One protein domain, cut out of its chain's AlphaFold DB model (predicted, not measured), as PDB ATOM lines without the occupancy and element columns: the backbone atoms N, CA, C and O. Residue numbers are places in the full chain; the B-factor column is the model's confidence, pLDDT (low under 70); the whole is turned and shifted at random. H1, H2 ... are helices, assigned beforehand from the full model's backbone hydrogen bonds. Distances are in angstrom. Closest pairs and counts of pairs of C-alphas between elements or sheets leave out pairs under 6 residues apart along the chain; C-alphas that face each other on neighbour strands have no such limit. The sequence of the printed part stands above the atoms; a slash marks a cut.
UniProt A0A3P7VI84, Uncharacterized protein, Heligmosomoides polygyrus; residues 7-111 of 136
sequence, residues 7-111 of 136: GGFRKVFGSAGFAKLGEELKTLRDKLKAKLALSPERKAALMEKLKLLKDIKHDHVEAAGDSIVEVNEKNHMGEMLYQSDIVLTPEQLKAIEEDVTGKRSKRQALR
ATOM      1  N   GLY A   7     192.355  -7.902  20.175       55.97
ATOM      2  CA  GLY A   7     193.722  -8.373  19.933       55.97
ATOM      3  C   GLY A   7     193.869  -9.898  19.828       55.97
ATOM      4  O   GLY A   7     194.627 -10.375  18.989       55.97
ATOM      5  N   GLY A   8     193.128 -10.674  20.620       58.00
ATOM      6  CA  GLY A   8     193.063 -12.134  20.499       58.00
ATOM      7  C   GLY A   8     192.378 -12.588  19.206       58.00
ATOM      8  O   GLY A   8     192.892 -13.475  18.530       58.00
ATOM      9  N   PHE A   9     191.288 -11.925  18.808       59.47
ATOM     10  CA  PHE A   9     190.595 -12.218  17.550       59.47
ATOM     11  C   PHE A   9     191.494 -11.915  16.346       59.47
ATOM     12  O   PHE A   9     191.663 -12.759  15.475       59.47
ATOM     13  N   ARG A  10     192.175 -10.761  16.346       61.59
ATOM     14  CA  ARG A  10     193.142 -10.381  15.301       61.59
ATOM     15  C   ARG A  10     194.368 -11.296  15.252       61.59
ATOM     16  O   ARG A  10     194.979 -11.436  14.201       61.59
ATOM     17  N   LYS A  11     194.745 -11.920  16.370       64.06
ATOM     18  CA  LYS A  11     195.852 -12.883  16.414       64.06
ATOM     19  C   LYS A  11     195.480 -14.225  15.772       64.06
ATOM     20  O   LYS A  11     196.334 -14.829  15.134       64.06
ATOM     21  N   VAL A  12     194.234 -14.676  15.934       61.31
ATOM     22  CA  VAL A  12     193.741 -15.949  15.373       61.31
ATOM     23  C   VAL A  12     193.255 -15.781  13.930       61.31
ATOM     24  O   VAL A  12     193.631 -16.565  13.069       61.31
ATOM     25  N   PHE A  13     192.490 -14.726  13.651       64.94
ATOM     26  CA  PHE A  13     191.880 -14.450  12.343       64.94
ATOM     27  C   PHE A  13     192.572 -13.319  11.566       64.94
ATOM     28  O   PHE A  13     192.048 -12.818  10.575       64.94
ATOM     29  N   GLY A  14     193.756 -12.885  12.004       73.19
ATOM     30  CA  GLY A  14     194.652 -12.096  11.159       73.19
ATOM     31  C   GLY A  14     195.206 -12.950  10.019       73.19
ATOM     32  O   GLY A  14     195.211 -14.176  10.112       73.19
ATOM     33  N   SER A  15     195.724 -12.314   8.964       72.38
ATOM     34  CA  SER A  15     196.206 -13.002   7.753       72.38
ATOM     35  C   SER A  15     197.161 -14.168   8.046       72.38
ATOM     36  O   SER A  15     197.003 -15.247   7.486       72.38
ATOM     37  N   ALA A  16     198.101 -13.987   8.979       79.94
ATOM     38  CA  ALA A  16     199.045 -15.030   9.379       79.94
ATOM     39  C   ALA A  16     198.393 -16.192  10.155       79.94
ATOM     40  O   ALA A  16     198.762 -17.347   9.961       79.94
ATOM     41  N   GLY A  17     197.428 -15.898  11.034       78.88
ATOM     42  CA  GLY A  17     196.714 -16.923  11.803       78.88
ATOM     43  C   GLY A  17     195.796 -17.761  10.913       78.88
ATOM     44  O   GLY A  17     195.802 -18.988  11.001       78.88
ATOM     45  N   PHE A  18     195.096 -17.102   9.987       81.62
ATOM     46  CA  PHE A  18     194.249 -17.756   8.995       81.62
ATOM     47  C   PHE A  18     195.055 -18.639   8.033       81.62
ATOM     48  O   PHE A  18     194.696 -19.794   7.817       81.62
ATOM     49  N   ALA A  19     196.186 -18.145   7.518       84.75
ATOM     50  CA  ALA A  19     197.066 -18.935   6.654       84.75
ATOM     51  C   ALA A  19     197.558 -20.211   7.356       84.75
ATOM     52  O   ALA A  19     197.488 -21.298   6.785       84.75
ATOM     53  N   LYS A  20     197.973 -20.094   8.623       86.44
ATOM     54  CA  LYS A  20     198.415 -21.241   9.422       86.44
ATOM     55  C   LYS A  20     197.308 -22.286   9.609       86.44
ATOM     56  O   LYS A  20     197.567 -23.478   9.484       86.44
ATOM     57  N   LEU A  21     196.076 -21.852   9.876       83.81
ATOM     58  CA  LEU A  21     194.923 -22.754   9.973       83.81
ATOM     59  C   LEU A  21     194.648 -23.483   8.652       83.81
ATOM     60  O   LEU A  21     194.377 -24.684   8.659       83.81
ATOM     61  N   GLY A  22     194.764 -22.780   7.522       86.06
ATOM     62  CA  GLY A  22     194.651 -23.384   6.194       86.06
ATOM     63  C   GLY A  22     195.716 -24.457   5.942       86.06
ATOM     64  O   GLY A  22     195.405 -25.534   5.432       86.06
ATOM     65  N   GLU A  23     196.965 -24.214   6.352       88.81
ATOM     66  CA  GLU A  23     198.037 -25.215   6.275       88.81
ATOM     67  C   GLU A  23     197.729 -26.452   7.128       88.81
ATOM     68  O   GLU A  23     197.834 -27.580   6.641       88.81
ATOM     69  N   GLU A  24     197.291 -26.266   8.375       87.81
ATOM     70  CA  GLU A  24     196.919 -27.373   9.263       87.81
ATOM     71  C   GLU A  24     195.768 -28.204   8.662       87.81
ATOM     72  O   GLU A  24     195.856 -29.437   8.608       87.81
ATOM     73  N   LEU A  25     194.741 -27.560   8.098       87.69
ATOM     74  CA  LEU A  25     193.636 -28.243   7.418       87.69
ATOM     75  C   LEU A  25     194.117 -29.046   6.196       87.69
ATOM     76  O   LEU A  25     193.692 -30.188   5.985       87.69
ATOM     77  N   LYS A  26     195.059 -28.493   5.425       88.56
ATOM     78  CA  LYS A  26     195.684 -29.187   4.292       88.56
ATOM     79  C   LYS A  26     196.430 -30.441   4.747       88.56
ATOM     80  O   LYS A  26     196.244 -31.500   4.148       88.56
ATOM     81  N   THR A  27     197.200 -30.367   5.835       89.56
ATOM     82  CA  THR A  27     197.895 -31.553   6.371       89.56
ATOM     83  C   THR A  27     196.921 -32.643   6.819       89.56
ATOM     84  O   THR A  27     197.150 -33.824   6.545       89.56
ATOM     85  N   LEU A  28     195.799 -32.273   7.449       87.06
ATOM     86  CA  LEU A  28     194.757 -33.222   7.842       87.06
ATOM     87  C   LEU A  28     194.135 -33.903   6.615       87.06
ATOM     88  O   LEU A  28     193.957 -35.125   6.602       87.06
ATOM     89  N   ARG A  29     193.855 -33.134   5.558       87.06
ATOM     90  CA  ARG A  29     193.369 -33.662   4.277       87.06
ATOM     91  C   ARG A  29     194.340 -34.679   3.682       87.06
ATOM     92  O   ARG A  29     193.904 -35.734   3.223       87.06
ATOM     93  N   ASP A  30     195.636 -34.397   3.707       90.31
ATOM     94  CA  ASP A  30     196.651 -35.288   3.145       90.31
ATOM     95  C   ASP A  30     196.775 -36.590   3.954       90.31
ATOM     96  O   ASP A  30     196.798 -37.677   3.368       90.31
ATOM     97  N   LYS A  31     196.714 -36.517   5.293       89.12
ATOM     98  CA  LYS A  31     196.611 -37.705   6.166       89.12
ATOM     99  C   LYS A  31     195.382 -38.555   5.823       89.12
ATOM    100  O   LYS A  31     195.470 -39.782   5.759       89.12
ATOM    101  N   LEU A  32     194.235 -37.917   5.578       86.44
ATOM    102  CA  LEU A  32     192.998 -38.612   5.213       86.44
ATOM    103  C   LEU A  32     193.084 -39.273   3.839       86.44
ATOM    104  O   LEU A  32     192.695 -40.432   3.703       86.44
ATOM    105  N   LYS A  33     193.637 -38.576   2.841       89.62
ATOM    106  CA  LYS A  33     193.891 -39.140   1.508       89.62
ATOM    107  C   LYS A  33     194.806 -40.360   1.584       89.62
ATOM    108  O   LYS A  33     194.517 -41.365   0.942       89.62
ATOM    109  N   ALA A  34     195.860 -40.302   2.400       89.31
ATOM    110  CA  ALA A  34     196.757 -41.434   2.615       89.31
ATOM    111  C   ALA A  34     196.033 -42.628   3.262       89.31
ATOM    112  O   ALA A  34     196.186 -43.759   2.807       89.31
ATOM    113  N   LYS A  35     195.185 -42.391   4.273       86.56
ATOM    114  CA  LYS A  35     194.395 -43.448   4.933       86.56
ATOM    115  C   LYS A  35     193.335 -44.069   4.015       86.56
ATOM    116  O   LYS A  35     193.034 -45.253   4.139       86.56
ATOM    117  N   LEU A  36     192.760 -43.275   3.114       87.56
ATOM    118  CA  LEU A  36     191.771 -43.711   2.121       87.56
ATOM    119  C   LEU A  36     192.411 -44.250   0.833       87.56
ATOM    120  O   LEU A  36     191.690 -44.613  -0.100       87.56
ATOM    121  N   ALA A  37     193.743 -44.313   0.756       90.06
ATOM    122  CA  ALA A  37     194.436 -44.826  -0.412       90.06
ATOM    123  C   ALA A  37     194.062 -46.297  -0.649       90.06
ATOM    124  O   ALA A  37     194.274 -47.177   0.184       90.06
ATOM    125  N   LEU A  38     193.475 -46.560  -1.814       90.31
ATOM    126  CA  LEU A  38     193.028 -47.891  -2.212       90.31
ATOM    127  C   LEU A  38     194.153 -48.684  -2.888       90.31
ATOM    128  O   LEU A  38     194.989 -48.110  -3.593       90.31
ATOM    129  N   SER A  39     194.118 -50.013  -2.740       91.19
ATOM    130  CA  SER A  39     194.947 -50.914  -3.547       91.19
ATOM    131  C   SER A  39     194.577 -50.805  -5.036       91.19
ATOM    132  O   SER A  39     193.441 -50.429  -5.353       91.19
ATOM    133  N   PRO A  40     195.493 -51.142  -5.964       92.44
ATOM    134  CA  PRO A  40     195.228 -51.060  -7.403       92.44
ATOM    135  C   PRO A  40     193.956 -51.811  -7.825       92.44
ATOM    136  O   PRO A  40     193.124 -51.263  -8.543       92.44
ATOM    137  N   GLU A  41     193.746 -53.013  -7.287       92.62
ATOM    138  CA  GLU A  41     192.557 -53.836  -7.546       92.62
ATOM    139  C   GLU A  41     191.259 -53.152  -7.091       92.62
ATOM    140  O   GLU A  41     190.272 -53.104  -7.826       92.62
ATOM    141  N   ARG A  42     191.257 -52.554  -5.891       92.50
ATOM    142  CA  ARG A  42     190.086 -51.835  -5.362       92.50
ATOM    143  C   ARG A  42     189.804 -50.553  -6.139       92.50
ATOM    144  O   ARG A  42     188.638 -50.208  -6.314       92.50
ATOM    145  N   LYS A  43     190.844 -49.863  -6.624       92.75
ATOM    146  CA  LYS A  43     190.685 -48.706  -7.520       92.75
ATOM    147  C   LYS A  43     190.038 -49.116  -8.842       92.75
ATOM    148  O   LYS A  43     189.108 -48.443  -9.273       92.75
ATOM    149  N   ALA A  44     190.478 -50.223  -9.443       92.81
ATOM    150  CA  ALA A  44     189.889 -50.741 -10.678       92.81
ATOM    151  C   ALA A  44     188.406 -51.103 -10.490       92.81
ATOM    152  O   ALA A  44     187.554 -50.638 -11.243       92.81
ATOM    153  N   ALA A  45     188.076 -51.829  -9.417       93.81
ATOM    154  CA  ALA A  45     186.692 -52.174  -9.097       93.81
ATOM    155  C   ALA A  45     185.807 -50.941  -8.822       93.81
ATOM    156  O   ALA A  45     184.627 -50.935  -9.172       93.81
ATOM    157  N   LEU A  46     186.355 -49.892  -8.195       93.38
ATOM    158  CA  LEU A  46     185.641 -48.631  -7.990       93.38
ATOM    159  C   LEU A  46     185.367 -47.922  -9.323       93.38
ATOM    160  O   LEU A  46     184.248 -47.468  -9.534       93.38
ATOM    161  N   MET A  47     186.352 -47.858 -10.223       91.69
ATOM    162  CA  MET A  47     186.187 -47.226 -11.535       91.69
ATOM    163  C   MET A  47     185.099 -47.905 -12.372       91.69
ATOM    164  O   MET A  47     184.279 -47.203 -12.957       91.69
ATOM    165  N   GLU A  48     185.017 -49.239 -12.370       94.31
ATOM    166  CA  GLU A  48     183.925 -49.950 -13.059       94.31
ATOM    167  C   GLU A  48     182.542 -49.587 -12.501       94.31
ATOM    168  O   GLU A  48     181.589 -49.426 -13.258       94.31
ATOM    169  N   LYS A  49     182.424 -49.382 -11.183       93.62
ATOM    170  CA  LYS A  49     181.160 -48.946 -10.566       93.62
ATOM    171  C   LYS A  49     180.814 -47.498 -10.896       93.62
ATOM    172  O   LYS A  49     179.642 -47.195 -11.089       93.62
ATOM    173  N   LEU A  50     181.809 -46.613 -10.964       90.81
ATOM    174  CA  LEU A  50     181.591 -45.204 -11.296       90.81
ATOM    175  C   LEU A  50     181.074 -45.025 -12.730       90.81
ATOM    176  O   LEU A  50     180.248 -44.149 -12.947       90.81
ATOM    177  N   LYS A  51     181.460 -45.894 -13.676       92.38
ATOM    178  CA  LYS A  51     180.929 -45.887 -15.055       92.38
ATOM    179  C   LYS A  51     179.415 -46.116 -15.143       92.38
ATOM    180  O   LYS A  51     178.811 -45.782 -16.155       92.38
ATOM    181  N   LEU A  52     178.809 -46.723 -14.122       92.75
ATOM    182  CA  LEU A  52     177.359 -46.942 -14.071       92.75
ATOM    183  C   LEU A  52     176.594 -45.680 -13.657       92.75
ATOM    184  O   LEU A  52     175.373 -45.624 -13.810       92.75
ATOM    185  N   LEU A  53     177.290 -44.689 -13.097       90.19
ATOM    186  CA  LEU A  53     176.688 -43.420 -12.725       90.19
ATOM    187  C   LEU A  53     176.480 -42.583 -13.985       90.19
ATOM    188  O   LEU A  53     177.326 -42.541 -14.873       90.19
ATOM    189  N   LYS A  54     175.327 -41.921 -14.059       86.50
ATOM    190  CA  LYS A  54     175.063 -40.946 -15.113       86.50
ATOM    191  C   LYS A  54     175.687 -39.619 -14.719       86.50
ATOM    192  O   LYS A  54     175.489 -39.171 -13.589       86.50
ATOM    193  N   ASP A  55     176.355 -38.984 -15.670       82.31
ATOM    194  CA  ASP A  55     176.807 -37.613 -15.499       82.31
ATOM    195  C   ASP A  55     175.590 -36.697 -15.351       82.31
ATOM    196  O   ASP A  55     174.675 -36.694 -16.181       82.31
ATOM    197  N   ILE A  56     175.567 -35.936 -14.260       81.69
ATOM    198  CA  ILE A  56     174.569 -34.899 -14.030       81.69
ATOM    199  C   ILE A  56     175.162 -33.607 -14.573       81.69
ATOM    200  O   ILE A  56     176.179 -33.118 -14.081       81.69
ATOM    201  N   LYS A  57     174.528 -33.054 -15.607       79.50
ATOM    202  CA  LYS A  57     174.872 -31.719 -16.081       79.50
ATOM    203  C   LYS A  57     174.307 -30.699 -15.096       79.50
ATOM    204  O   LYS A  57     173.099 -30.662 -14.871       79.50
ATOM    205  N   HIS A  58     175.189 -29.888 -14.528       76.06
ATOM    206  CA  HIS A  58     174.820 -28.743 -13.710       76.06
ATOM    207  C   HIS A  58     174.831 -27.498 -14.595       76.06
ATOM    208  O   HIS A  58     175.893 -27.041 -15.030       76.06
ATOM    209  N   ASP A  59     173.645 -26.983 -14.911       80.50
ATOM    210  CA  ASP A  59     173.522 -25.656 -15.507       80.50
ATOM    211  C   ASP A  59     173.875 -24.614 -14.440       80.50
ATOM    212  O   ASP A  59     173.563 -24.814 -13.268       80.50
ATOM    213  N   HIS A  60     174.571 -23.552 -14.844       80.81
ATOM    214  CA  HIS A  60     174.976 -22.471 -13.948       80.81
ATOM    215  C   HIS A  60     174.224 -21.196 -14.320       80.81
ATOM    216  O   HIS A  60     174.188 -20.830 -15.499       80.81
ATOM    217  N   VAL A  61     173.644 -20.528 -13.327       83.38
ATOM    218  CA  VAL A  61     172.958 -19.240 -13.484       83.38
ATOM    219  C   VAL A  61     173.958 -18.096 -13.333       83.38
ATOM    220  O   VAL A  61     173.978 -17.183 -14.155       83.38
ATOM    221  N   GLU A  62     174.833 -18.177 -12.332       83.06
ATOM    222  CA  GLU A  62     175.802 -17.143 -11.991       83.06
ATOM    223  C   GLU A  62     177.234 -17.546 -12.358       83.06
ATOM    224  O   GLU A  62     177.732 -18.632 -12.041       83.06
ATOM    225  N   ALA A  63     177.973 -16.616 -12.970       83.00
ATOM    226  CA  ALA A  63     179.378 -16.841 -13.322       83.00
ATOM    227  C   ALA A  63     180.243 -17.119 -12.077       83.00
ATOM    228  O   ALA A  63     181.180 -17.925 -12.124       83.00
ATOM    229  N   ALA A  64     179.889 -16.505 -10.944       81.44
ATOM    230  CA  ALA A  64     180.551 -16.692  -9.657       81.44
ATOM    231  C   ALA A  64     180.261 -18.055  -8.999       81.44
ATOM    232  O   ALA A  64     180.982 -18.421  -8.080       81.44
ATOM    233  N   GLY A  65     179.297 -18.838  -9.501       86.06
ATOM    234  CA  GLY A  65     178.835 -20.090  -8.892       86.06
ATOM    235  C   GLY A  65     177.462 -19.944  -8.244       86.06
ATOM    236  O   GLY A  65     177.116 -18.873  -7.749       86.06
ATOM    237  N   ASP A  66     176.707 -21.037  -8.238       85.81
ATOM    238  CA  ASP A  66     175.315 -21.072  -7.775       85.81
ATOM    239  C   ASP A  66     175.197 -21.586  -6.334       85.81
ATOM    240  O   ASP A  66     174.164 -21.435  -5.678       85.81
ATOM    241  N   SER A  67     176.271 -22.183  -5.813       88.69
ATOM    242  CA  SER A  67     176.378 -22.638  -4.431       88.69
ATOM    243  C   SER A  67     177.514 -21.934  -3.691       88.69
ATOM    244  O   SER A  67     178.517 -21.533  -4.280       88.69
ATOM    245  N   ILE A  68     177.398 -21.819  -2.362       87.62
ATOM    246  CA  ILE A  68     178.458 -21.249  -1.503       87.62
ATOM    247  C   ILE A  68     179.785 -21.993  -1.708       87.62
ATOM    248  O   ILE A  68     180.849 -21.377  -1.718       87.62
ATOM    249  N   VAL A  69     179.709 -23.312  -1.909       87.62
ATOM    250  CA  VAL A  69     180.867 -24.164  -2.190       87.62
ATOM    251  C   VAL A  69     181.552 -23.713  -3.477       87.62
ATOM    252  O   VAL A  69     182.737 -23.394  -3.444       87.62
ATOM    253  N   GLU A  70     180.809 -23.599  -4.579       87.88
ATOM    254  CA  GLU A  70     181.350 -23.142  -5.866       87.88
ATOM    255  C   GLU A  70     181.927 -21.730  -5.786       87.88
ATOM    256  O   GLU A  70     183.021 -21.483  -6.297       87.88
ATOM    257  N   VAL A  71     181.223 -20.810  -5.119       89.75
ATOM    258  CA  VAL A  71     181.677 -19.427  -4.933       89.75
ATOM    259  C   VAL A  71     183.002 -19.400  -4.174       89.75
ATOM    260  O   VAL A  71     183.949 -18.735  -4.597       89.75
ATOM    261  N   ASN A  72     183.119 -20.136  -3.070       89.62
ATOM    262  CA  ASN A  72     184.341 -20.149  -2.266       89.62
ATOM    263  C   ASN A  72     185.487 -20.909  -2.946       89.62
ATOM    264  O   ASN A  72     186.649 -20.528  -2.790       89.62
ATOM    265  N   GLU A  73     185.197 -21.945  -3.732       86.75
ATOM    266  CA  GLU A  73     186.194 -22.646  -4.546       86.75
ATOM    267  C   GLU A  73     186.741 -21.758  -5.670       86.75
ATOM    268  O   GLU A  73     187.961 -21.651  -5.818       86.75
ATOM    269  N   LYS A  74     185.868 -21.050  -6.402       87.50
ATOM    270  CA  LYS A  74     186.266 -20.092  -7.448       87.50
ATOM    271  C   LYS A  74     187.069 -18.916  -6.890       87.50
ATOM    272  O   LYS A  74     187.974 -18.433  -7.559       87.50
ATOM    273  N   ASN A  75     186.798 -18.506  -5.650       85.75
ATOM    274  CA  ASN A  75     187.580 -17.495  -4.930       85.75
ATOM    275  C   ASN A  75     188.836 -18.056  -4.232       85.75
ATOM    276  O   ASN A  75     189.455 -17.361  -3.429       85.75
ATOM    277  N   HIS A  76     189.221 -19.309  -4.508       85.06
ATOM    278  CA  HIS A  76     190.396 -19.981  -3.935       85.06
ATOM    279  C   HIS A  76     190.393 -20.111  -2.399       85.06
ATOM    280  O   HIS A  76     191.432 -20.359  -1.789       85.06
ATOM    281  N   MET A  77     189.224 -19.990  -1.764       83.44
ATOM    282  CA  MET A  77     189.052 -20.148  -0.318       83.44
ATOM    283  C   MET A  77     188.638 -21.564   0.086       83.44
ATOM    284  O   MET A  77     188.819 -21.934   1.244       83.44
ATOM    285  N   GLY A  78     188.116 -22.374  -0.842       79.12
ATOM    286  CA  GLY A  78     187.581 -23.708  -0.541       79.12
ATOM    287  C   GLY A  78     188.558 -24.633   0.199       79.12
ATOM    288  O   GLY A  78     188.146 -25.390   1.069       79.12
ATOM    289  N   GLU A  79     189.867 -24.533  -0.064       81.25
ATOM    290  CA  GLU A  79     190.872 -25.346   0.642       81.25
ATOM    291  C   GLU A  79     191.202 -24.852   2.060       81.25
ATOM    292  O   GLU A  79     191.784 -25.603   2.842       81.25
ATOM    293  N   MET A  80     190.862 -23.604   2.389       84.06
ATOM    294  CA  MET A  80     191.139 -22.981   3.690       84.06
ATOM    295  C   MET A  80     189.941 -23.049   4.645       84.06
ATOM    296  O   MET A  80     190.086 -22.786   5.838       84.06
ATOM    297  N   LEU A  81     188.764 -23.400   4.126       88.12
ATOM    298  CA  LEU A  81     187.515 -23.468   4.869       88.12
ATOM    299  C   LEU A  81     187.119 -24.924   5.109       88.12
ATOM    300  O   LEU A  81     187.180 -25.777   4.222       88.12
ATOM    301  N   TYR A  82     186.669 -25.227   6.321       86.25
ATOM    302  CA  TYR A  82     186.078 -26.524   6.613       86.25
ATOM    303  C   TYR A  82     184.695 -26.611   5.968       86.25
ATOM    304  O   TYR A  82     183.889 -25.701   6.131       86.25
ATOM    305  N   GLN A  83     184.434 -27.693   5.226       86.12
ATOM    306  CA  GLN A  83     183.212 -27.855   4.415       86.12
ATOM    307  C   GLN A  83     182.953 -26.679   3.452       86.12
ATOM    308  O   GLN A  83     181.822 -26.422   3.062       86.12
ATOM    309  N   SER A  84     184.030 -26.006   3.035       86.62
ATOM    310  CA  SER A  84     184.026 -24.878   2.102       86.62
ATOM    311  C   SER A  84     183.319 -23.607   2.588       86.62
ATOM    312  O   SER A  84     183.268 -22.655   1.821       86.62
ATOM    313  N   ASP A  85     182.826 -23.527   3.829       88.25
ATOM    314  CA  ASP A  85     182.107 -22.346   4.341       88.25
ATOM    315  C   ASP A  85     182.392 -21.982   5.814       88.25
ATOM    316  O   ASP A  85     182.048 -20.884   6.253       88.25
ATOM    317  N   ILE A  86     183.064 -22.848   6.582       87.06
ATOM    318  CA  ILE A  86     183.323 -22.631   8.011       87.06
ATOM    319  C   ILE A  86     184.802 -22.334   8.263       87.06
ATOM    320  O   ILE A  86     185.683 -23.145   7.969       87.06
ATOM    321  N   VAL A  87     185.084 -21.202   8.914       86.38
ATOM    322  CA  VAL A  87     186.404 -20.946   9.504       86.38
ATOM    323  C   VAL A  87     186.471 -21.605  10.880       86.38
ATOM    324  O   VAL A  87     185.635 -21.340  11.744       86.38
ATOM    325  N   LEU A  88     187.479 -22.448  11.096       83.75
ATOM    326  CA  LEU A  88     187.711 -23.117  12.375       83.75
ATOM    327  C   LEU A  88     188.691 -22.333  13.248       83.75
ATOM    328  O   LEU A  88     189.601 -21.683  12.741       83.75
ATOM    329  N   THR A  89     188.565 -22.458  14.569       82.12
ATOM    330  CA  THR A  89     189.673 -22.136  15.482       82.12
ATOM    331  C   THR A  89     190.653 -23.314  15.583       82.12
ATOM    332  O   THR A  89     190.270 -24.455  15.293       82.12
ATOM    333  N   PRO A  90     191.898 -23.093  16.050       82.50
ATOM    334  CA  PRO A  90     192.860 -24.180  16.246       82.50
ATOM    335  C   PRO A  90     192.330 -25.296  17.161       82.50
ATOM    336  O   PRO A  90     192.534 -26.482  16.903       82.50
ATOM    337  N   GLU A  91     191.597 -24.939  18.219       80.88
ATOM    338  CA  GLU A  91     191.006 -25.905  19.149       80.88
ATOM    339  C   GLU A  91     189.913 -26.751  18.483       80.88
ATOM    340  O   GLU A  91     189.824 -27.955  18.728       80.88
ATOM    341  N   GLN A  92     189.097 -26.138  17.619       81.06
ATOM    342  CA  GLN A  92     188.058 -26.840  16.860       81.06
ATOM    343  C   GLN A  92     188.667 -27.804  15.841       81.06
ATOM    344  O   GLN A  92     188.204 -28.938  15.723       81.06
ATOM    345  N   LEU A  93     189.723 -27.378  15.139       83.44
ATOM    346  CA  LEU A  93     190.430 -28.221  14.179       83.44
ATOM    347  C   LEU A  93     191.039 -29.452  14.858       83.44
ATOM    348  O   LEU A  93     190.851 -30.571  14.379       83.44
ATOM    349  N   LYS A  94     191.684 -29.268  16.014       82.62
ATOM    350  CA  LYS A  94     192.234 -30.378  16.800       82.62
ATOM    351  C   LYS A  94     191.150 -31.366  17.239       82.62
ATOM    352  O   LYS A  94     191.333 -32.573  17.106       82.62
ATOM    353  N   ALA A  95     190.003 -30.869  17.705       80.00
ATOM    354  CA  ALA A  95     188.877 -31.723  18.082       80.00
ATOM    355  C   ALA A  95     188.345 -32.547  16.891       80.00
ATOM    356  O   ALA A  95     187.982 -33.712  17.053       80.00
ATOM    357  N   ILE A  96     188.328 -31.967  15.685       81.00
ATOM    358  CA  ILE A  96     187.951 -32.679  14.454       81.00
ATOM    359  C   ILE A  96     188.995 -33.742  14.093       81.00
ATOM    360  O   ILE A  96     188.618 -34.862  13.756       81.00
ATOM    361  N   GLU A  97     190.290 -33.431  14.171       81.38
ATOM    362  CA  GLU A  97     191.355 -34.407  13.907       81.38
ATOM    363  C   GLU A  97     191.261 -35.616  14.854       81.38
ATOM    364  O   GLU A  97     191.358 -36.762  14.403       81.38
ATOM    365  N   GLU A  98     190.996 -35.386  16.142       79.44
ATOM    366  CA  GLU A  98     190.779 -36.445  17.135       79.44
ATOM    367  C   GLU A  98     189.531 -37.295  16.820       79.44
ATOM    368  O   GLU A  98     189.596 -38.525  16.876       79.44
ATOM    369  N   ASP A  99     188.409 -36.681  16.421       76.00
ATOM    370  CA  ASP A  99     187.175 -37.406  16.060       76.00
ATOM    371  C   ASP A  99     187.332 -38.236  14.776       76.00
ATOM    372  O   ASP A  99     186.829 -39.357  14.674       76.00
ATOM    373  N   VAL A 100     188.063 -37.708  13.792       74.50
ATOM    374  CA  VAL A 100     188.306 -38.367  12.502       74.50
ATOM    375  C   VAL A 100     189.285 -39.541  12.634       74.50
ATOM    376  O   VAL A 100     189.178 -40.540  11.910       74.50
ATOM    377  N   THR A 101     190.260 -39.435  13.535       71.00
ATOM    378  CA  THR A 101     191.269 -40.481  13.755       71.00
ATOM    379  C   THR A 101     190.850 -41.511  14.807       71.00
ATOM    380  O   THR A 101     191.276 -42.664  14.706       71.00
ATOM    381  N   GLY A 102     189.993 -41.135  15.762       71.31
ATOM    382  CA  GLY A 102     189.516 -41.967  16.869       71.31
ATOM    383  C   GLY A 102     188.146 -42.637  16.664       71.31
ATOM    384  O   GLY A 102     187.630 -42.773  15.553       71.31
ATOM    385  N   LYS A 103     187.541 -43.109  17.768       63.81
ATOM    386  CA  LYS A 103     186.160 -43.631  17.781       63.81
ATOM    387  C   LYS A 103     185.181 -42.458  17.848       63.81
ATOM    388  O   LYS A 103     184.973 -41.887  18.915       63.81
ATOM    389  N   ARG A 104     184.575 -42.146  16.702       57.31
ATOM    390  CA  ARG A 104     183.597 -41.069  16.505       57.31
ATOM    391  C   ARG A 104     182.514 -41.054  17.586       57.31
ATOM    392  O   ARG A 104     181.678 -41.958  17.617       57.31
ATOM    393  N   SER A 105     182.509 -40.046  18.459       58.12
ATOM    394  CA  SER A 105     181.633 -40.058  19.643       58.12
ATOM    395  C   SER A 105     180.273 -39.392  19.403       58.12
ATOM    396  O   SER A 105     179.263 -39.924  19.864       58.12
ATOM    397  N   LYS A 106     180.203 -38.282  18.645       57.41
ATOM    398  CA  LYS A 106     178.953 -37.603  18.229       57.41
ATOM    399  C   LYS A 106     179.154 -36.825  16.925       57.41
ATOM    400  O   LYS A 106     180.191 -36.210  16.718       57.41
ATOM    401  N   ARG A 107     178.154 -36.825  16.035       56.72
ATOM    402  CA  ARG A 107     178.214 -36.073  14.768       56.72
ATOM    403  C   ARG A 107     177.819 -34.610  14.992       56.72
ATOM    404  O   ARG A 107     176.759 -34.351  15.544       56.72
ATOM    405  N   GLN A 108     178.652 -33.691  14.498       60.75
ATOM    406  CA  GLN A 108     178.273 -32.325  14.097       60.75
ATOM    407  C   GLN A 108     177.734 -31.382  15.192       60.75
ATOM    408  O   GLN A 108     177.049 -30.415  14.882       60.75
ATOM    409  N   ALA A 109     178.082 -31.593  16.463       57.03
ATOM    410  CA  ALA A 109     177.816 -30.601  17.505       57.03
ATOM    411  C   ALA A 109     179.019 -30.456  18.438       57.03
ATOM    412  O   ALA A 109     179.227 -31.273  19.339       57.03
ATOM    413  N   LEU A 110     179.792 -29.385  18.253       61.09
ATOM    414  CA  LEU A 110     180.789 -28.969  19.229       61.09
ATOM    415  C   LEU A 110     180.066 -28.301  20.406       61.09
ATOM    416  O   LEU A 110     179.804 -27.103  20.401       61.09
ATOM    417  N   ARG A 111     179.689 -29.086  21.419       55.31
ATOM    418  CA  ARG A 111     179.089 -28.567  22.658       55.31
ATOM    419  C   ARG A 111     180.172 -28.184  23.659       55.31
ATOM    420  O   ARG A 111     180.318 -28.822  24.698       55.31
TER     421      ARG A 111
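AT A GLANCE: This is residues 7 to 111 of the 136 residues of an uncharacterized protein of Heligmosomoides polygyrus (UniProt A0A3P7VI84). A long helix, H2, is extended at an angle by short H1, and H5 runs beside part of it; beyond H2 the backbone makes a wide, open loop through H3 and an unnamed stretch to H4. The 105 printed residues have five named helices, H1 to H5, and no named strand: all helix. The whole is loose, radius of gyration of the C-alphas 17.6 A, spanning 54 by 41 by 25 A.

IN THESE COORDINATES: H1, residues 7 to 13, begins at C-alpha 7 (193.722, -8.373, 19.933). H2, residues 15 to 35, measures 30.6 A from first to last C-alpha; H3, residues 40 to 50, 15.3 A; H4, residues 68 to 74, 9.9 A; H5, residues 90 to 101, 16.6 A, ending at C-alpha 101 (191.269, -40.481, 13.755).

HOW THE PARTS SIT: H1 and H2 are close but not clearly touching, the closest C-alphas, of Lys 11 and Gly 17, 6.2 A apart. With residues 21 to 28 alone, H2 only just touches H5, with 3 pairs of C-alphas within 8 A; the closest, of Leu 21 and Pro 90, are 6.8 A apart. They run the same way at a shallow tilt of 2 degrees. H3 and H4 touch no helix. In H1 to H5 every O i to N i+4 pair is within hydrogen-bond range.

THE WHOLE: The printed part has no cut. The links H3 to H4 and H4 to H5 are long. Residues 7 to 13 and 103 to 111 have pLDDT under 70.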